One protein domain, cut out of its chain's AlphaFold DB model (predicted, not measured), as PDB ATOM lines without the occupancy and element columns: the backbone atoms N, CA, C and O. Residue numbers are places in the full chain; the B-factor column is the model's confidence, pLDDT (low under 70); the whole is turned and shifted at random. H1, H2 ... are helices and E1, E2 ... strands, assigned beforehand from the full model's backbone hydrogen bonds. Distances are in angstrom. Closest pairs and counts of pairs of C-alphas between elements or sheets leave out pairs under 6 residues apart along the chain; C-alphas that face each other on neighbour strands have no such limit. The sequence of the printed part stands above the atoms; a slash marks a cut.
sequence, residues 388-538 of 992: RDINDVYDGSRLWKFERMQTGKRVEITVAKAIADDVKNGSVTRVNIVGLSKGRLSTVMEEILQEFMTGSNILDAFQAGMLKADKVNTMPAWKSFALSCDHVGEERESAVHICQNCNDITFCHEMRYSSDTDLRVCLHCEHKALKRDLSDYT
ATOM      1  N   ARG A 388      86.198 140.080  31.879       44.06
ATOM      2  CA  ARG A 388      87.113 138.975  32.236       44.06
ATOM      3  C   ARG A 388      87.153 138.647  33.739       44.06
ATOM      4  O   ARG A 388      86.793 137.543  34.104       44.06
ATOM      5  N   ASP A 389      87.502 139.591  34.611       51.69
ATOM      6  CA  ASP A 389      87.824 139.320  36.024       51.69
ATOM      7  C   ASP A 389      86.635 138.758  36.844       51.69
ATOM      8  O   ASP A 389      86.860 138.032  37.811       51.69
ATOM      9  N   ILE A 390      85.376 139.059  36.479       54.19
ATOM     10  CA  ILE A 390      84.179 138.429  37.090       54.19
ATOM     11  C   ILE A 390      83.814 137.129  36.362       54.19
ATOM     12  O   ILE A 390      83.404 136.158  36.989       54.19
ATOM     13  N   ASN A 391      83.990 137.085  35.041       54.62
ATOM     14  CA  ASN A 391      83.847 135.862  34.250       54.62
ATOM     15  C   ASN A 391      84.808 134.741  34.691       54.62
ATOM     16  O   ASN A 391      84.500 133.562  34.526       54.62
ATOM     17  N   ASP A 392      85.964 135.109  35.238       64.31
ATOM     18  CA  ASP A 392      87.124 134.251  35.466       64.31
ATOM     19  C   ASP A 392      87.132 133.562  36.857       64.31
ATOM     20  O   ASP A 392      88.179 133.356  37.479       64.31
ATOM     21  N   VAL A 393      85.944 133.158  37.335       68.62
ATOM     22  CA  VAL A 393      85.689 132.491  38.637       68.62
ATOM     23  C   VAL A 393      86.505 131.212  38.898       68.62
ATOM     24  O   VAL A 393      86.633 130.801  40.056       68.62
ATOM     25  N   TYR A 394      87.079 130.585  37.865       70.69
ATOM     26  CA  TYR A 394      87.948 129.413  37.987       70.69
ATOM     27  C   TYR A 394      89.414 129.795  37.720       70.69
ATOM     28  O   TYR A 394      89.876 129.775  36.585       70.69
ATOM     29  N   ASP A 395      90.150 130.144  38.780       65.12
ATOM     30  CA  ASP A 395      91.605 130.414  38.764       65.12
ATOM     31  C   ASP A 395      92.079 131.427  37.695       65.12
ATOM     32  O   ASP A 395      93.116 131.249  37.058       65.12
ATOM     33  N   GLY A 396      91.311 132.500  37.462       66.44
ATOM     34  CA  GLY A 396      91.626 133.456  36.394       66.44
ATOM     35  C   GLY A 396      91.227 132.944  35.004       66.44
ATOM     36  O   GLY A 396      91.905 133.221  34.014       66.44
ATOM     37  N   SER A 397      90.166 132.136  34.922       72.19
ATOM     38  CA  SER A 397      89.584 131.629  33.679       72.19
ATOM     39  C   SER A 397      88.081 131.353  33.803       72.19
ATOM     40  O   SER A 397      87.576 130.949  34.853       72.19
ATOM     41  N   ARG A 398      87.364 131.549  32.691       81.81
ATOM     42  CA  ARG A 398      85.943 131.199  32.522       81.81
ATOM     43  C   ARG A 398      85.656 129.738  32.868       81.81
ATOM     44  O   ARG A 398      86.490 128.866  32.647       81.81
ATOM     45  N   LEU A 399      84.428 129.449  33.301       83.00
ATOM     46  CA  LEU A 399      83.941 128.067  33.451       83.00
ATOM     47  C   LEU A 399      83.810 127.338  32.100       83.00
ATOM     48  O   LEU A 399      83.972 126.120  32.010       83.00
ATOM     49  N   TRP A 400      83.543 128.086  31.029       90.12
ATOM     50  CA  TRP A 400      83.251 127.558  29.701       90.12
ATOM     51  C   TRP A 400      83.891 128.387  28.583       90.12
ATOM     52  O   TRP A 400      84.156 129.582  28.723       90.12
ATOM     53  N   LYS A 401      84.038 127.753  27.422       89.38
ATOM     54  CA  LYS A 401      83.986 128.407  26.109       89.38
ATOM     55  C   LYS A 401      82.726 127.921  25.383       89.38
ATOM     56  O   LYS A 401      82.268 126.805  25.633       89.38
ATOM     57  N   PHE A 402      82.189 128.719  24.467       89.06
ATOM     58  CA  PHE A 402      81.163 128.254  23.533       89.06
ATOM     59  C   PHE A 402      81.627 128.463  22.093       89.06
ATOM     60  O   PHE A 402      82.301 129.446  21.790       89.06
ATOM     61  N   GLU A 403      81.279 127.527  21.216       87.56
ATOM     62  CA  GLU A 403      81.631 127.549  19.796       87.56
ATOM     63  C   GLU A 403      80.335 127.469  18.975       87.56
ATOM     64  O   GLU A 403      79.515 126.567  19.172       87.56
ATOM     65  N   ARG A 404      80.109 128.446  18.080       83.62
ATOM     66  CA  ARG A 404      79.062 128.349  17.048       83.62
ATOM     67  C   ARG A 404      79.551 127.327  16.022       83.62
ATOM     68  O   ARG A 404      80.636 127.494  15.469       83.62
ATOM     69  N   MET A 405      78.785 126.268  15.784       79.00
ATOM     70  CA  MET A 405      79.162 125.259  14.789       79.00
ATOM     71  C   MET A 405      78.926 125.804  13.379       79.00
ATOM     72  O   MET A 405      77.931 126.489  13.153       79.00
ATOM     73  N   GLN A 406      79.798 125.455  12.422       61.19
ATOM     74  CA  GLN A 406      79.765 125.978  11.041       61.19
ATOM     75  C   GLN A 406      78.416 125.800  10.326       61.19
ATOM     76  O   GLN A 406      78.099 126.561   9.428       61.19
ATOM     77  N   THR A 407      77.589 124.838  10.742       63.00
ATOM     78  CA  THR A 407      76.238 124.643  10.193       63.00
ATOM     79  C   THR A 407      75.230 125.725  10.603       63.00
ATOM     80  O   THR A 407      74.058 125.608  10.253       63.00
ATOM     81  N   GLY A 408      75.611 126.702  11.438       59.09
ATOM     82  CA  GLY A 408      74.756 127.774  11.977       59.09
ATOM     83  C   GLY A 408      73.631 127.305  12.917       59.09
ATOM     84  O   GLY A 408      73.070 128.090  13.674       59.09
ATOM     85  N   LYS A 409      73.296 126.010  12.912       72.62
ATOM     86  CA  LYS A 409      72.116 125.431  13.571       72.62
ATOM     87  C   LYS A 409      72.361 125.041  15.045       72.62
ATOM     88  O   LYS A 409      71.405 124.660  15.725       72.62
ATOM     89  N   ARG A 410      73.601 125.108  15.566       83.69
ATOM     90  CA  ARG A 410      73.962 124.695  16.947       83.69
ATOM     91  C   ARG A 410      75.073 125.534  17.591       83.69
ATOM     92  O   ARG A 410      76.003 125.969  16.914       83.69
ATOM     93  N   VAL A 411      75.008 125.653  18.918       88.44
ATOM     94  CA  VAL A 411      76.091 126.153  19.782       88.44
ATOM     95  C   VAL A 411      76.539 125.029  20.716       88.44
ATOM     96  O   VAL A 411      75.704 124.401  21.370       88.44
ATOM     97  N   GLU A 412      77.845 124.785  20.800       92.62
ATOM     98  CA  GLU A 412      78.428 123.831  21.748       92.62
ATOM     99  C   GLU A 412      79.097 124.575  22.906       92.62
ATOM    100  O   GLU A 412      80.060 125.312  22.696       92.62
ATOM    101  N   ILE A 413      78.624 124.368  24.139       91.44
ATOM    102  CA  ILE A 413      79.332 124.804  25.351       91.44
ATOM    103  C   ILE A 413      80.287 123.687  25.774       91.44
ATOM    104  O   ILE A 413      79.910 122.517  25.882       91.44
ATOM    105  N   THR A 414      81.531 124.048  26.064       89.31
ATOM    106  CA  THR A 414      82.563 123.138  26.573       89.31
ATOM    107  C   THR A 414      83.321 123.796  27.717       89.31
ATOM    108  O   THR A 414      83.350 125.020  27.820       89.31
ATOM    109  N   VAL A 415      83.939 123.003  28.595       86.25
ATOM    110  CA  VAL A 415      84.807 123.541  29.654       86.25
ATOM    111  C   VAL A 415      85.943 124.380  29.068       86.25
ATOM    112  O   VAL A 415      86.507 124.047  28.021       86.25
ATOM    113  N   ALA A 416      86.293 125.476  29.743       84.75
ATOM    114  CA  ALA A 416      87.460 126.261  29.359       84.75
ATOM    115  C   ALA A 416      88.761 125.465  29.565       84.75
ATOM    116  O   ALA A 416      88.810 124.488  30.316       84.75
ATOM    117  N   LYS A 417      89.848 125.907  28.920       78.38
ATOM    118  CA  LYS A 417      91.114 125.160  28.914       78.38
ATOM    119  C   LYS A 417      91.670 124.892  30.322       78.38
ATOM    120  O   LYS A 417      92.064 123.764  30.587       78.38
ATOM    121  N   ALA A 418      91.651 125.880  31.219       72.38
ATOM    122  CA  ALA A 418      92.160 125.723  32.588       72.38
ATOM    123  C   ALA A 418      91.473 124.573  33.354       72.38
ATOM    124  O   ALA A 418      92.120 123.855  34.110       72.38
ATOM    125  N   ILE A 419      90.180 124.354  33.101       77.00
ATOM    126  CA  ILE A 419      89.404 123.245  33.666       77.00
ATOM    127  C   ILE A 419      89.757 121.928  32.968       77.00
ATOM    128  O   ILE A 419      89.945 120.913  33.636       77.00
ATOM    129  N   ALA A 420      89.878 121.929  31.637       77.31
ATOM    130  CA  ALA A 420      90.273 120.740  30.878       77.31
ATOM    131  C   ALA A 420      91.648 120.194  31.317       77.31
ATOM    132  O   ALA A 420      91.813 118.980  31.423       77.31
ATOM    133  N   ASP A 421      92.599 121.080  31.622       75.31
ATOM    134  CA  ASP A 421      93.940 120.720  32.101       75.31
ATOM    135  C   ASP A 421      93.920 120.130  33.540       75.31
ATOM    136  O   ASP A 421      94.792 119.329  33.897       75.31
ATOM    137  N   ASP A 422      92.914 120.467  34.362       69.56
ATOM    138  CA  ASP A 422      92.741 119.948  35.732       69.56
ATOM    139  C   ASP A 422      91.927 118.628  35.778       69.56
ATOM    140  O   ASP A 422      92.136 117.799  36.671       69.56
ATOM    141  N   VAL A 423      91.075 118.351  34.774       73.62
ATOM    142  CA  VAL A 423      90.325 117.080  34.592       73.62
ATOM    143  C   VAL A 423      91.240 115.977  34.021       73.62
ATOM    144  O   VAL A 423      91.081 115.451  32.918       73.62
ATOM    145  N   LYS A 424      92.255 115.602  34.804       60.22
ATOM    146  CA  LYS A 424      93.336 114.693  34.387       60.22
ATOM    147  C   LYS A 424      92.822 113.307  33.981       60.22
ATOM    148  O   LYS A 424      92.330 112.544  34.810       60.22
ATOM    149  N   ASN A 425      93.065 112.949  32.718       63.69
ATOM    150  CA  ASN A 425      92.639 111.706  32.052       63.69
ATOM    151  C   ASN A 425      91.120 111.577  31.802       63.69
ATOM    152  O   ASN A 425      90.647 110.470  31.544       63.69
ATOM    153  N   GLY A 426      90.360 112.674  31.857       59.56
ATOM    154  CA  GLY A 426      88.938 112.704  31.508       59.56
ATOM    155  C   GLY A 426      88.621 113.714  30.404       59.56
ATOM    156  O   GLY A 426      89.431 114.569  30.066       59.56
ATOM    157  N   SER A 427      87.410 113.626  29.856       70.00
ATOM    158  CA  SER A 427      86.844 114.629  28.950       70.00
ATOM    159  C   SER A 427      85.441 114.985  29.422       70.00
ATOM    160  O   SER A 427      84.597 114.094  29.532       70.00
ATOM    161  N   VAL A 428      85.174 116.264  29.679       75.62
ATOM    162  CA  VAL A 428      83.816 116.722  30.009       75.62
ATOM    163  C   VAL A 428      82.979 116.745  28.730       75.62
ATOM    164  O   VAL A 428      83.410 117.289  27.713       75.62
ATOM    165  N   THR A 429      81.800 116.123  28.767       79.69
ATOM    166  CA  THR A 429      80.875 116.074  27.626       79.69
ATOM    167  C   THR A 429      80.433 117.482  27.227       79.69
ATOM    168  O   THR A 429      80.163 118.324  28.085       79.69
ATOM    169  N   ARG A 430      80.351 117.738  25.916       89.06
ATOM    170  CA  ARG A 430      79.898 119.023  25.369       89.06
ATOM    171  C   ARG A 430      78.396 119.202  25.600       89.06
ATOM    172  O   ARG A 430      77.630 118.262  25.386       89.06
ATOM    173  N   VAL A 431      77.974 120.401  25.990       92.00
ATOM    174  CA  VAL A 431      76.554 120.749  26.135       92.00
ATOM    175  C   VAL A 431      76.073 121.353  24.819       92.00
ATOM    176  O   VAL A 431      76.565 122.398  24.399       92.00
ATOM    177  N   ASN A 432      75.129 120.688  24.154       92.25
ATOM    178  CA  ASN A 432      74.670 121.066  22.818       92.25
ATOM    179  C   ASN A 432      73.360 121.855  22.890       92.25
ATOM    180  O   ASN A 432      72.367 121.356  23.423       92.25
ATOM    181  N   ILE A 433      73.332 123.051  22.305       89.81
ATOM    182  CA  ILE A 433      72.139 123.902  22.221       89.81
ATOM    183  C   ILE A 433      71.732 124.053  20.756       89.81
ATOM    184  O   ILE A 433      72.568 124.295  19.885       89.81
ATOM    185  N   VAL A 434      70.439 123.878  20.484       84.62
ATOM    186  CA  VAL A 434      69.849 123.954  19.143       84.62
ATOM    187  C   VAL A 434      69.302 125.362  18.893       84.62
ATOM    188  O   VAL A 434      68.452 125.860  19.643       84.62
ATOM    189  N   GLY A 435      69.786 125.977  17.811       79.31
ATOM    190  CA  GLY A 435      69.560 127.380  17.452       79.31
ATOM    191  C   GLY A 435      70.548 128.359  18.103       79.31
ATOM    192  O   GLY A 435      71.163 128.067  19.125       79.31
ATOM    193  N   LEU A 436      70.672 129.555  17.515       78.50
ATOM    194  CA  LEU A 436      71.582 130.628  17.960       78.50
ATOM    195  C   LEU A 436      70.965 131.577  19.010       78.50
ATOM    196  O   LEU A 436      71.481 132.670  19.242       78.50
ATOM    197  N   SER A 437      69.847 131.198  19.638       85.19
ATOM    198  CA  SER A 437      69.159 132.055  20.612       85.19
ATOM    199  C   SER A 437      70.057 132.342  21.820       85.19
ATOM    200  O   SER A 437      70.317 131.456  22.639       85.19
ATOM    201  N   LYS A 438      70.484 133.605  21.958       87.25
ATOM    202  CA  LYS A 438      71.291 134.075  23.096       87.25
ATOM    203  C   LYS A 438      70.588 133.805  24.434       87.25
ATOM    204  O   LYS A 438      71.233 133.366  25.379       87.25
ATOM    205  N   GLY A 439      69.255 133.923  24.470       87.19
ATOM    206  CA  GLY A 439      68.434 133.572  25.632       87.19
ATOM    207  C   GLY A 439      68.497 132.087  26.022       87.19
ATOM    208  O   GLY A 439      68.590 131.775  27.211       87.19
ATOM    209  N   ARG A 440      68.521 131.154  25.054       89.62
ATOM    210  CA  ARG A 440      68.738 129.715  25.327       89.62
ATOM    211  C   ARG A 440      70.146 129.452  25.860       89.62
ATOM    212  O   ARG A 440      70.293 128.750  26.858       89.62
ATOM    213  N   LEU A 441      71.155 130.038  25.213       92.38
ATOM    214  CA  LEU A 441      72.568 129.909  25.582       92.38
ATOM    215  C   LEU A 441      72.816 130.373  27.023       92.38
ATOM    216  O   LEU A 441      73.303 129.599  27.849       92.38
ATOM    217  N   SER A 442      72.384 131.589  27.353       92.62
ATOM    218  CA  SER A 442      72.515 132.155  28.695       92.62
ATOM    219  C   SER A 442      71.744 131.357  29.749       92.62
ATOM    220  O   SER A 442      72.245 131.160  30.848       92.62
ATOM    221  N   THR A 443      70.550 130.847  29.416       93.25
ATOM    222  CA  THR A 443      69.722 130.028  30.323       93.25
ATOM    223  C   THR A 443      70.411 128.724  30.727       93.25
ATOM    224  O   THR A 443      70.223 128.258  31.850       93.25
ATOM    225  N   VAL A 444      71.214 128.134  29.839       94.75
ATOM    226  CA  VAL A 444      72.016 126.938  30.141       94.75
ATOM    227  C   VAL A 444      73.292 127.298  30.899       94.75
ATOM    228  O   VAL A 444      73.617 126.637  31.882       94.75
ATOM    229  N   MET A 445      73.989 128.359  30.487       94.44
ATOM    230  CA  MET A 445      75.188 128.846  31.180       94.44
ATOM    231  C   MET A 445      74.901 129.271  32.626       94.44
ATOM    232  O   MET A 445      75.737 129.057  33.500       94.44
ATOM    233  N   GLU A 446      73.721 129.829  32.899       94.31
ATOM    234  CA  GLU A 446      73.339 130.237  34.251       94.31
ATOM    235  C   GLU A 446      73.045 129.043  35.170       94.31
ATOM    236  O   GLU A 446      73.404 129.103  36.339       94.31
ATOM    237  N   GLU A 447      72.504 127.930  34.656       95.44
ATOM    238  CA  GLU A 447      72.367 126.690  35.443       95.44
ATOM    239  C   GLU A 447      73.749 126.121  35.817       95.44
ATOM    240  O   GLU A 447      73.974 125.747  36.966       95.44
ATOM    241  N   ILE A 448      74.705 126.131  34.873       93.38
ATOM    242  CA  ILE A 448      76.099 125.717  35.128       93.38
ATOM    243  C   ILE A 448      76.749 126.632  36.178       93.38
ATOM    244  O   ILE A 448      77.461 126.150  37.058       93.38
ATOM    245  N   LEU A 449      76.510 127.947  36.109       92.69
ATOM    246  CA  LEU A 449      77.036 128.900  37.085       92.69
ATOM    247  C   LEU A 449      76.431 128.692  38.476       92.69
ATOM    248  O   LEU A 449      77.174 128.648  39.451       92.69
ATOM    249  N   GLN A 450      75.107 128.572  38.577       90.81
ATOM    250  CA  GLN A 450      74.412 128.422  39.856       90.81
ATOM    251  C   GLN A 450      74.829 127.125  40.561       90.81
ATOM    252  O   GLN A 450      75.205 127.174  41.729       90.81
ATOM    253  N   GLU A 451      74.876 126.003  39.839       91.00
ATOM    254  CA  GLU A 451      75.323 124.713  40.383       91.00
ATOM    255  C   GLU A 451      76.820 124.717  40.752       91.00
ATOM    256  O   GLU A 451      77.224 124.092  41.726       91.00
ATOM    257  N   PHE A 452      77.673 125.464  40.043       87.62
ATOM    258  CA  PHE A 452      79.066 125.649  40.476       87.62
ATOM    259  C   PHE A 452      79.170 126.515  41.748       87.62
ATOM    260  O   PHE A 452      79.982 126.242  42.633       87.62
ATOM    261  N   MET A 453      78.337 127.552  41.869       81.81
ATOM    262  CA  MET A 453      78.360 128.506  42.987       81.81
ATOM    263  C   MET A 453      77.770 127.952  44.295       81.81
ATOM    264  O   MET A 453      78.127 128.450  45.362       81.81
ATOM    265  N   THR A 454      76.941 126.901  44.257       81.00
ATOM    266  CA  THR A 454      76.538 126.138  45.461       81.00
ATOM    267  C   THR A 454      77.670 125.271  46.028       81.00
ATOM    268  O   THR A 454      77.552 124.765  47.144       81.00
ATOM    269  N   GLY A 455      78.783 125.126  45.300       78.00
ATOM    270  CA  GLY A 455      79.950 124.340  45.702       78.00
ATOM    271  C   GLY A 455      80.007 122.931  45.109       78.00
ATOM    272  O   GLY A 455      80.917 122.176  45.466       78.00
ATOM    273  N   SER A 456      79.088 122.567  44.206       79.81
ATOM    274  CA  SER A 456      79.195 121.322  43.438       79.81
ATOM    275  C   SER A 456      80.415 121.353  42.512       79.81
ATOM    276  O   SER A 456      80.909 122.406  42.102       79.81
ATOM    277  N   ASN A 457      80.950 120.175  42.180       83.75
ATOM    278  CA  ASN A 457      82.121 120.107  41.307       83.75
ATOM    279  C   ASN A 457      81.741 120.372  39.838       83.75
ATOM    280  O   ASN A 457      80.582 120.291  39.433       83.75
ATOM    281  N   ILE A 458      82.752 120.655  39.015       82.88
ATOM    282  CA  ILE A 458      82.556 121.093  37.627       82.88
ATOM    283  C   ILE A 458      81.862 120.061  36.718       82.88
ATOM    284  O   ILE A 458      81.273 120.448  35.711       82.88
ATOM    285  N   LEU A 459      81.897 118.765  37.057       81.94
ATOM    286  CA  LEU A 459      81.178 117.731  36.303       81.94
ATOM    287  C   LEU A 459      79.679 117.774  36.606       81.94
ATOM    288  O   LEU A 459      78.879 117.724  35.675       81.94
ATOM    289  N   ASP A 460      79.310 117.933  37.878       85.50
ATOM    290  CA  ASP A 460      77.912 118.054  38.306       85.50
ATOM    291  C   ASP A 460      77.291 119.351  37.764       85.50
ATOM    292  O   ASP A 460      76.197 119.323  37.198       85.50
ATOM    293  N   ALA A 461      78.039 120.461  37.796       88.19
ATOM    294  CA  ALA A 461      77.636 121.730  37.188       88.19
ATOM    295  C   ALA A 461      77.395 121.614  35.670       88.19
ATOM    296  O   ALA A 461      76.371 122.073  35.156       88.19
ATOM    297  N   PHE A 462      78.285 120.941  34.929       90.25
ATOM    298  CA  PHE A 462      78.055 120.670  33.504       90.25
ATOM    299  C   PHE A 462      76.906 119.679  33.267       90.25
ATOM    300  O   PHE A 462      76.199 119.810  32.267       90.25
ATOM    301  N   GLN A 463      76.662 118.723  34.170       89.94
ATOM    302  CA  GLN A 463      75.519 117.807  34.090       89.94
ATOM    303  C   GLN A 463      74.184 118.542  34.298       89.94
ATOM    304  O   GLN A 463      73.237 118.288  33.551       89.94
ATOM    305  N   ALA A 464      74.109 119.492  35.236       91.94
ATOM    306  CA  ALA A 464      72.969 120.402  35.364       91.94
ATOM    307  C   ALA A 464      72.764 121.206  34.066       91.94
ATOM    308  O   ALA A 464      71.656 121.241  33.529       91.94
ATOM    309  N   GLY A 465      73.850 121.723  33.480       94.25
ATOM    310  CA  GLY A 465      73.852 122.338  32.149       94.25
ATOM    311  C   GLY A 465      73.265 121.447  31.046       94.25
ATOM    312  O   GLY A 465      72.423 121.908  30.279       94.25
ATOM    313  N   MET A 466      73.628 120.162  30.978       93.19
ATOM    314  CA  MET A 466      73.045 119.207  30.017       93.19
ATOM    315  C   MET A 466      71.537 119.026  30.238       93.19
ATOM    316  O   MET A 466      70.755 119.141  29.295       93.19
ATOM    317  N   LEU A 467      71.106 118.843  31.490       93.88
ATOM    318  CA  LEU A 467      69.687 118.714  31.839       93.88
ATOM    319  C   LEU A 467      68.888 120.003  31.579       93.88
ATOM    320  O   LEU A 467      67.682 119.939  31.338       93.88
ATOM    321  N   LYS A 468      69.528 121.178  31.614       95.25
ATOM    322  CA  LYS A 468      68.936 122.459  31.198       95.25
ATOM    323  C   LYS A 468      68.896 122.593  29.674       95.25
ATOM    324  O   LYS A 468      67.890 123.068  29.148       95.25
ATOM    325  N   ALA A 469      69.930 122.132  28.969       93.75
ATOM    326  CA  ALA A 469      70.000 122.132  27.510       93.75
ATOM    327  C   ALA A 469      68.878 121.291  26.891       93.75
ATOM    328  O   ALA A 469      68.137 121.799  26.055       93.75
ATOM    329  N   ASP A 470      68.659 120.063  27.373       91.69
ATOM    330  CA  ASP A 470      67.552 119.209  26.918       91.69
ATOM    331  C   ASP A 470      66.182 119.886  27.113       91.69
ATOM    332  O   ASP A 470      65.326 119.836  26.225       91.69
ATOM    333  N   LYS A 471      65.987 120.599  28.234       91.19
ATOM    334  CA  LYS A 471      64.767 121.384  28.499       91.19
ATOM    335  C   LYS A 471      64.604 122.559  27.526       91.19
ATOM    336  O   LYS A 471      63.505 122.748  27.019       91.19
ATOM    337  N   VAL A 472      65.641 123.359  27.243       89.62
ATOM    338  CA  VAL A 472      65.500 124.514  26.322       89.62
ATOM    339  C   VAL A 472      65.462 124.104  24.847       89.62
ATOM    340  O   VAL A 472      64.790 124.763  24.056       89.62
ATOM    341  N   ASN A 473      66.113 122.997  24.482       88.75
ATOM    342  CA  ASN A 473      66.082 122.426  23.133       88.75
ATOM    343  C   ASN A 473      64.692 121.880  22.770       88.75
ATOM    344  O   ASN A 473      64.299 121.956  21.610       88.75
ATOM    345  N   THR A 474      63.948 121.361  23.753       85.62
ATOM    346  CA  THR A 474      62.578 120.840  23.577       85.62
ATOM    347  C   THR A 474      61.480 121.898  23.729       85.62
ATOM    348  O   THR A 474      60.317 121.613  23.447       85.62
ATOM    349  N   MET A 475      61.813 123.131  24.130       81.75
ATOM    350  CA  MET A 475      60.861 124.247  24.108       81.75
ATOM    351  C   MET A 475      60.700 124.821  22.687       81.75
ATOM    352  O   MET A 475      61.660 124.808  21.911       81.75
ATOM    353  N   PRO A 476      59.524 125.380  22.335       74.75
ATOM    354  CA  PRO A 476      59.327 126.073  21.062       74.75
ATOM    355  C   PRO A 476      60.281 127.259  20.863       74.75
ATOM    356  O   PRO A 476      60.784 127.838  21.828       74.75
ATOM    357  N   ALA A 477      60.510 127.652  19.608       65.44
ATOM    358  CA  ALA A 477      61.362 128.797  19.275       65.44
ATOM    359  C   ALA A 477      60.782 130.143  19.755       65.44
ATOM    360  O   ALA A 477      61.538 131.013  20.169       65.44
ATOM    361  N   TRP A 478      59.449 130.283  19.750       54.56
ATOM    362  CA  TRP A 478      58.726 131.507  20.127       54.56
ATOM    363  C   TRP A 478      58.618 131.753  21.635       54.56
ATOM    364  O   TRP A 478      58.207 132.835  22.050       54.56
ATOM    365  N   LYS A 479      58.922 130.761  22.480       68.56
ATOM    366  CA  LYS A 479      58.807 130.938  23.929       68.56
ATOM    367  C   LYS A 479      59.952 131.829  24.403       68.56
ATOM    368  O   LYS A 479      61.108 131.454  24.224       68.56
ATOM    369  N   SER A 480      59.636 132.964  25.029       65.50
ATOM    370  CA  SER A 480      60.670 133.834  25.592       65.50
ATOM    371  C   SER A 480      61.532 133.081  26.611       65.50
ATOM    372  O   SER A 480      61.037 132.298  27.431       65.50
ATOM    373  N   PHE A 481      62.838 133.328  26.526       73.31
ATOM    374  CA  PHE A 481      63.850 132.871  27.474       73.31
ATOM    375  C   PHE A 481      64.345 134.035  28.345       73.31
ATOM    376  O   PHE A 481      65.426 133.937  28.925       73.31
ATOM    377  N   ALA A 482      63.592 135.139  28.420       67.94
ATOM    378  CA  ALA A 482      63.897 136.261  29.294       67.94
ATOM    379  C   ALA A 482      63.922 135.795  30.753       67.94
ATOM    380  O   ALA A 482      62.918 135.339  31.307       67.94
ATOM    381  N   LEU A 483      65.088 135.881  31.385       69.62
ATOM    382  CA  LEU A 483      65.253 135.447  32.763       69.62
ATOM    383  C   LEU A 483      64.859 136.598  33.694       69.62
ATOM    384  O   LEU A 483      65.667 137.488  33.972       69.62
ATOM    385  N   SER A 484      63.635 136.571  34.225       73.06
ATOM    386  CA  SER A 484      63.296 137.392  35.391       73.06
ATOM    387  C   SER A 484      64.218 137.050  36.571       73.06
ATOM    388  O   SER A 484      64.886 136.013  36.603       73.06
ATOM    389  N   CYS A 485      64.327 137.974  37.519       79.44
ATOM    390  CA  CYS A 485      65.117 137.792  38.725       79.44
ATOM    391  C   CYS A 485      64.351 138.386  39.898       79.44
ATOM    392  O   CYS A 485      64.116 139.593  39.919       79.44
ATOM    393  N   ASP A 486      64.042 137.544  40.877       79.38
ATOM    394  CA  ASP A 486      63.187 137.919  42.001       79.38
ATOM    395  C   ASP A 486      63.997 138.416  43.218       79.38
ATOM    396  O   ASP A 486      63.411 138.852  44.204       79.38
ATOM    397  N   HIS A 487      65.339 138.403  43.135       81.81
ATOM    398  CA  HIS A 487      66.237 138.943  44.163       81.81
ATOM    399  C   HIS A 487      65.981 140.436  44.428       81.81
ATOM    400  O   HIS A 487      65.953 141.249  43.495       81.81
ATOM    401  N   VAL A 488      65.890 140.826  45.702       77.19
ATOM    402  CA  VAL A 488      65.584 142.202  46.135       77.19
ATOM    403  C   VAL A 488      66.562 142.730  47.188       77.19
ATOM    404  O   VAL A 488      67.166 141.983  47.950       77.19
ATOM    405  N   GLY A 489      66.733 144.055  47.236       80.81
ATOM    406  CA  GLY A 489      67.623 144.706  48.206       80.81
ATOM    407  C   GLY A 489      69.065 144.183  48.140       80.81
ATOM    408  O   GLY A 489      69.642 144.090  47.057       80.81
ATOM    409  N   GLU A 490      69.623 143.835  49.301       73.25
ATOM    410  CA  GLU A 490      71.005 143.357  49.482       73.25
ATOM    411  C   GLU A 490      71.308 142.049  48.722       73.25
ATOM    412  O   GLU A 490      72.450 141.807  48.324       73.25
ATOM    413  N   GLU A 491      70.293 141.229  48.422       71.50
ATOM    414  CA  GLU A 491      70.453 140.031  47.583       71.50
ATOM    415  C   GLU A 491      71.001 140.401  46.197       71.50
ATOM    416  O   GLU A 491      71.821 139.683  45.625       71.50
ATOM    417  N   ARG A 492      70.628 141.577  45.668       78.31
ATOM    418  CA  ARG A 492      71.094 142.045  44.354       78.31
ATOM    419  C   ARG A 492      72.570 142.452  44.331       78.31
ATOM    420  O   ARG A 492      73.158 142.541  43.248       78.31
ATOM    421  N   GLU A 493      73.178 142.699  45.490       74.88
ATOM    422  CA  GLU A 493      74.614 142.986  45.617       74.88
ATOM    423  C   GLU A 493      75.475 141.715  45.597       74.88
ATOM    424  O   GLU A 493      76.658 141.786  45.272       74.88
ATOM    425  N   SER A 494      74.887 140.556  45.909       75.19
ATOM    426  CA  SER A 494      75.594 139.274  46.058       75.19
ATOM    427  C   SER A 494      75.234 138.233  44.992       75.19
ATOM    428  O   SER A 494      76.091 137.431  44.618       75.19
ATOM    429  N   ALA A 495      74.014 138.262  44.451       81.81
ATOM    430  CA  ALA A 495      73.595 137.391  43.357       81.81
ATOM    431  C   ALA A 495      74.281 137.752  42.026       81.81
ATOM    432  O   ALA A 495      74.397 138.927  41.662       81.81
ATOM    433  N   VAL A 496      74.671 136.724  41.266       88.88
ATOM    434  CA  VAL A 496      75.269 136.833  39.925       88.88
ATOM    435  C   VAL A 496      74.428 136.098  38.882       88.88
ATOM    436  O   VAL A 496      73.811 135.074  39.171       88.88
ATOM    437  N   HIS A 497      74.421 136.627  37.662       92.38
ATOM    438  CA  HIS A 497      73.644 136.133  36.525       92.38
ATOM    439  C   HIS A 497      74.471 136.191  35.237       92.38
ATOM    440  O   HIS A 497      75.490 136.879  35.172       92.38
ATOM    441  N   ILE A 498      73.999 135.520  34.188       93.50
ATOM    442  CA  ILE A 498      74.531 135.646  32.831       93.50
ATOM    443  C   ILE A 498      73.793 136.766  32.096       93.50
ATOM    444  O   ILE A 498      72.565 136.744  31.974       93.50
ATOM    445  N   CYS A 499      74.536 137.735  31.562       93.19
ATOM    446  CA  CYS A 499      74.002 138.721  30.629       93.19
ATOM    447  C   CYS A 499      73.571 138.027  29.335       93.19
ATOM    448  O   CYS A 499      74.405 137.512  28.592       93.19
ATOM    449  N   GLN A 500      72.279 138.063  29.014       92.25
ATOM    450  CA  GLN A 500      71.721 137.316  27.886       92.25
ATOM    451  C   GLN A 500      72.061 137.903  26.499       92.25
ATOM    452  O   GLN A 500      71.564 137.400  25.496       92.25
ATOM    453  N   ASN A 501      72.902 138.945  26.415       89.25
ATOM    454  CA  ASN A 501      73.410 139.481  25.145       89.25
ATOM    455  C   ASN A 501      74.905 139.183  24.918       89.25
ATOM    456  O   ASN A 501      75.257 138.599  23.893       89.25
ATOM    457  N   CYS A 502      75.785 139.549  25.860       89.81
ATOM    458  CA  CYS A 502      77.233 139.300  25.749       89.81
ATOM    459  C   CYS A 502      77.691 137.958  26.350       89.81
ATOM    460  O   CYS A 502      78.809 137.524  26.084       89.81
ATOM    461  N   ASN A 503      76.820 137.262  27.091       90.44
ATOM    462  CA  ASN A 503      77.096 135.993  27.779       90.44
ATOM    463  C   ASN A 503      78.153 136.088  28.902       90.44
ATOM    464  O   ASN A 503      78.730 135.075  29.299       90.44
ATOM    465  N   ASP A 504      78.390 137.295  29.423       87.81
ATOM    466  CA  ASP A 504      79.279 137.549  30.559       87.81
ATOM    467  C   ASP A 504      78.567 137.371  31.911       87.81
ATOM    468  O   ASP A 504      77.358 137.593  32.022       87.81
ATOM    469  N   ILE A 505      79.326 137.005  32.950       88.44
ATOM    470  CA  ILE A 505      78.853 136.972  34.344       88.44
ATOM    471  C   ILE A 505      78.764 138.407  34.894       88.44
ATOM    472  O   ILE A 505      79.705 139.188  34.762       88.44
ATOM    473  N   THR A 506      77.644 138.774  35.520       88.62
ATOM    474  CA  THR A 506      77.383 140.132  36.040       88.62
ATOM    475  C   THR A 506      76.545 140.085  37.326       88.62
ATOM    476  O   THR A 506      75.704 139.197  37.485       88.62
ATOM    477  N   PHE A 507      76.739 141.032  38.252       86.75
ATOM    478  CA  PHE A 507      75.930 141.117  39.476       86.75
ATOM    479  C   PHE A 507      74.487 141.557  39.193       86.75
ATOM    480  O   PHE A 507      74.216 142.368  38.309       86.75
ATOM    481  N   CYS A 508      73.535 141.075  39.989       88.44
ATOM    482  CA  CYS A 508      72.111 141.344  39.795       88.44
ATOM    483  C   CYS A 508      71.744 142.841  39.837       88.44
ATOM    484  O   CYS A 508      70.882 143.286  39.076       88.44
ATOM    485  N   HIS A 509      72.392 143.656  40.674       86.75
ATOM    486  CA  HIS A 509      72.173 145.111  40.697       86.75
ATOM    487  C   HIS A 509      72.667 145.825  39.422       86.75
ATOM    488  O   HIS A 509      72.129 146.879  39.071       86.75
ATOM    489  N   GLU A 510      73.601 145.222  38.682       87.44
ATOM    490  CA  GLU A 510      74.100 145.660  37.368       87.44
ATOM    491  C   GLU A 510      73.346 145.003  36.192       87.44
ATOM    492  O   GLU A 510      73.730 145.169  35.035       87.44
ATOM    493  N   MET A 511      72.262 144.268  36.464       90.94
ATOM    494  CA  MET A 511      71.412 143.620  35.458       90.94
ATOM    495  C   MET A 511      70.044 144.307  35.356       90.94
ATOM    496  O   MET A 511      69.467 144.756  36.356       90.94
ATOM    497  N   ARG A 512      69.516 144.404  34.135       89.06
ATOM    498  CA  ARG A 512      68.220 145.008  33.788       89.06
ATOM    499  C   ARG A 512      67.496 144.156  32.752       89.06
ATOM    500  O   ARG A 512      68.093 143.280  32.140       89.06
ATOM    501  N   TYR A 513      66.204 144.405  32.583       85.75
ATOM    502  CA  TYR A 513      65.387 143.800  31.535       85.75
ATOM    503  C   TYR A 513      65.247 144.828  30.411       85.75
ATOM    504  O   TYR A 513      64.643 145.874  30.638       85.75
ATOM    505  N   SER A 514      65.809 144.560  29.231       83.44
ATOM    506  CA  SER A 514      65.568 145.404  28.053       83.44
ATOM    507  C   SER A 514      64.208 145.035  27.471       83.44
ATOM    508  O   SER A 514      63.980 143.885  27.091       83.44
ATOM    509  N   SER A 515      63.310 146.017  27.402       74.62
ATOM    510  CA  SER A 515      61.990 145.922  26.759       74.62
ATOM    511  C   SER A 515      62.065 145.578  25.272       74.62
ATOM    512  O   SER A 515      61.120 145.050  24.698       74.62
ATOM    513  N   ASP A 516      63.195 145.904  24.667       70.19
ATOM    514  CA  ASP A 516      63.399 146.087  23.228       70.19
ATOM    515  C   ASP A 516      64.036 144.834  22.618       70.19
ATOM    516  O   ASP A 516      63.840 144.521  21.448       70.19
ATOM    517  N   THR A 517      64.761 144.080  23.449       72.06
ATOM    518  CA  THR A 517      65.324 142.766  23.113       72.06
ATOM    519  C   THR A 517      64.604 141.597  23.789       72.06
ATOM    520  O   THR A 517      64.885 140.455  23.438       72.06
ATOM    521  N   ASP A 518      63.698 141.863  24.740       81.31
ATOM    522  CA  ASP A 518      63.066 140.874  25.631       81.31
ATOM    523  C   ASP A 518      64.098 139.964  26.330       81.31
ATOM    524  O   ASP A 518      64.005 138.737  26.339       81.31
ATOM    525  N   LEU A 519      65.156 140.575  26.876       85.94
ATOM    526  CA  LEU A 519      66.293 139.875  27.480       85.94
ATOM    527  C   LEU A 519      66.797 140.574  28.745       85.94
ATOM    528  O   LEU A 519      66.851 141.805  28.833       85.94
ATOM    529  N   ARG A 520      67.274 139.777  29.712       91.25
ATOM    530  CA  ARG A 520      68.008 140.293  30.870       91.25
ATOM    531  C   ARG A 520      69.463 140.588  30.492       91.25
ATOM    532  O   ARG A 520      70.260 139.682  30.259       91.25
ATOM    533  N   VAL A 521      69.835 141.858  30.466       91.88
ATOM    534  CA  VAL A 521      71.146 142.342  30.013       91.88
ATOM    535  C   VAL A 521      71.877 143.107  31.116       91.88
ATOM    536  O   VAL A 521      71.258 143.678  32.012       91.88
ATOM    537  N   CYS A 522      73.209 143.123  31.063       91.94
ATOM    538  CA  CYS A 522      74.020 143.967  31.938       91.94
ATOM    539  C   CYS A 522      73.886 145.446  31.544       91.94
ATOM    540  O   CYS A 522      73.653 145.755  30.372       91.94
ATOM    541  N   LEU A 523      74.125 146.363  32.489       86.19
ATOM    542  CA  LEU A 523      74.115 147.814  32.248       86.19
ATOM    543  C   LEU A 523      75.016 148.229  31.070       86.19
ATOM    544  O   LEU A 523      74.700 149.188  30.380       86.19
ATOM    545  N   HIS A 524      76.112 147.513  30.785       85.31
ATOM    546  CA  HIS A 524      76.946 147.798  29.610       85.31
ATOM    547  C   HIS A 524      76.231 147.481  28.284       85.31
ATOM    548  O   HIS A 524      76.264 148.290  27.357       85.31
ATOM    549  N   CYS A 525      75.551 146.335  28.200       84.75
ATOM    550  CA  CYS A 525      74.740 145.959  27.041       84.75
ATOM    551  C   CYS A 525      73.496 146.843  26.902       84.75
ATOM    552  O   CYS A 525      73.188 147.264  25.793       84.75
ATOM    553  N   GLU A 526      72.835 147.182  28.009       85.12
ATOM    554  CA  GLU A 526      71.712 148.125  28.033       85.12
ATOM    555  C   GLU A 526      72.154 149.527  27.586       85.12
ATOM    556  O   GLU A 526      71.548 150.105  26.694       85.12
ATOM    557  N   HIS A 527      73.277 150.050  28.092       78.25
ATOM    558  CA  HIS A 527      73.840 151.326  27.634       78.25
ATOM    559  C   HIS A 527      74.362 151.278  26.187       78.25
ATOM    560  O   HIS A 527      74.520 152.338  25.582       78.25
ATOM    561  N   LYS A 528      74.655 150.099  25.617       76.31
ATOM    562  CA  LYS A 528      74.928 149.944  24.176       76.31
ATOM    563  C   LYS A 528      73.641 149.938  23.351       76.31
ATOM    564  O   LYS A 528      73.621 150.612  22.325       76.31
ATOM    565  N   ALA A 529      72.586 149.257  23.807       67.94
ATOM    566  CA  ALA A 529      71.251 149.316  23.206       67.94
ATOM    567  C   ALA A 529      70.728 150.759  23.226       67.94
ATOM    568  O   ALA A 529      70.679 151.387  22.178       67.94
ATOM    569  N   LEU A 530      70.595 151.365  24.411       57.41
ATOM    570  CA  LEU A 530      70.204 152.766  24.603       57.41
ATOM    571  C   LEU A 530      71.092 153.778  23.860       57.41
ATOM    572  O   LEU A 530      70.653 154.899  23.632       57.41
ATOM    573  N   LYS A 531      72.333 153.439  23.479       58.38
ATOM    574  CA  LYS A 531      73.160 154.287  22.598       58.38
ATOM    575  C   LYS A 531      72.871 154.095  21.114       58.38
ATOM    576  O   LYS A 531      72.957 155.090  20.401       58.38
ATOM    577  N   ARG A 532      72.545 152.878  20.660       53.41
ATOM    578  CA  ARG A 532      71.962 152.653  19.326       53.41
ATOM    579  C   ARG A 532      70.625 153.380  19.254       53.41
ATOM    580  O   ARG A 532      70.520 154.335  18.495       53.41
ATOM    581  N   ASP A 533      69.719 153.092  20.185       48.81
ATOM    582  CA  ASP A 533      68.412 153.739  20.280       48.81
ATOM    583  C   ASP A 533      68.537 155.263  20.389       48.81
ATOM    584  O   ASP A 533      67.913 155.958  19.610       48.81
ATOM    585  N   LEU A 534      69.400 155.854  21.226       44.09
ATOM    586  CA  LEU A 534      69.564 157.322  21.218       44.09
ATOM    587  C   LEU A 534      70.226 157.877  19.938       44.09
ATOM    588  O   LEU A 534      70.049 159.059  19.639       44.09
ATOM    589  N   SER A 535      70.958 157.070  19.164       48.62
ATOM    590  CA  SER A 535      71.487 157.466  17.845       48.62
ATOM    591  C   SER A 535      70.500 157.269  16.688       48.62
ATOM    592  O   SER A 535      70.625 157.951  15.673       48.62
ATOM    593  N   ASP A 536      69.506 156.399  16.866       41.12
ATOM    594  CA  ASP A 536      68.483 156.066  15.872       41.12
ATOM    595  C   ASP A 536      67.192 156.873  16.144       41.12
ATOM    596  O   ASP A 536      66.704 157.592  15.279       41.12
ATOM    597  N   TYR A 537      66.732 156.915  17.397       35.69
ATOM    598  CA  TYR A 537      65.645 157.749  17.947       35.69
ATOM    599  C   TYR A 537      66.003 159.250  18.027       35.69
ATOM    600  O   TYR A 537      65.160 160.093  18.343       35.69
ATOM    601  N   THR A 538      67.226 159.637  17.633       40.97
ATOM    602  CA  THR A 538      67.491 160.993  17.108       40.97
ATOM    603  C   THR A 538      66.996 161.172  15.661       40.97
ATOM    604  O   THR A 538      67.429 162.081  14.955       40.97
TER     605      THR A 538
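This is residues 388 to 538 of the 992 residues of an uncharacterized protein of Friedmanniomyces simplex (UniProt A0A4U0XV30). A three-stranded antiparallel sheet, in the order E1 - E2 - E3, is covered on one face by the helical hairpin H3 and H4; on another side of H3 come two small strand hairpins, E4 with E5 and E6 with E7. H6 runs from E7 to one far end of the domain, and the loop after H2 reaches the other. The printed part has 151 residues, with six named helices and seven named strands in the order H1 E1 E2 H2 E3 H3 H4 H5 E4 E5 E6 E7 H6, and its class is mixed, helices and strands. The whole is compact, with a radius of gyration of the C-alphas of 15.9 A and spans of 57 by 39 by 25 A.

H1, residues 388 to 391, comes closest to E5, residues 505 to 507, at the C-alphas of Asn 391 and Ile 505, 5.1 A apart. E1, residues 400 to 404, and E2, residues 410 to 415, form a hairpin, with N 401 and O 414 2.8 A apart. H2, residues 417 to 422, only grazes this sheet. E3, residues 431 to 434, is antiparallel to E2, with N 413 and O 431 2.9 A apart. H3, residues 438 to 453, and H4, residues 458 to 473, lie on the same face of the sheet, making two layers, helices on one face of a sheet. H3 has a height over the sheet of 9.9 A and H4 one of 8.3 A. The two touch as a helical hairpin, opposite ways at a shallow tilt of 28 degrees; their closest C-alphas, Ile 448 and Ala 461, are 4.7 A apart. H5 is residues 491 to 494. E4, residues 496 to 498, forms a hairpin with E5, with N 497 and O 506 2.9 A apart; its closest C-alpha to H3 is that of Ile 498, 5.7 A from that of Glu 446. E6, residues 511 to 514, and E7, residues 519 to 522, form another hairpin, with N 512 and O 521 2.8 A apart. H6, residues 523 to 536, is apart from H3. Every O i to N i+4 pair is within hydrogen-bond range in H2 and H6, and 11 of 12 in H3 and in H4; H1 and H5 are too short for such a pair.

H1 begins at C-alpha 388 (87.113, 138.975, 32.236). E2 is 16.7 A long, H3 21.8 A, H4 22.0 A and H6 19.2 A. H6 ends at C-alpha 536 (68.483, 156.066, 15.872).

The C-alphas farthest apart, of Asn 425 and Thr 538, are 57.3 A apart. The printed part has no cut. The link from H4 to H5, residues 474 to 490, is long. Mean pLDDT of the printed part is 79.4; 31 residues are under 70, among them 388 to 393 and 529 to 538.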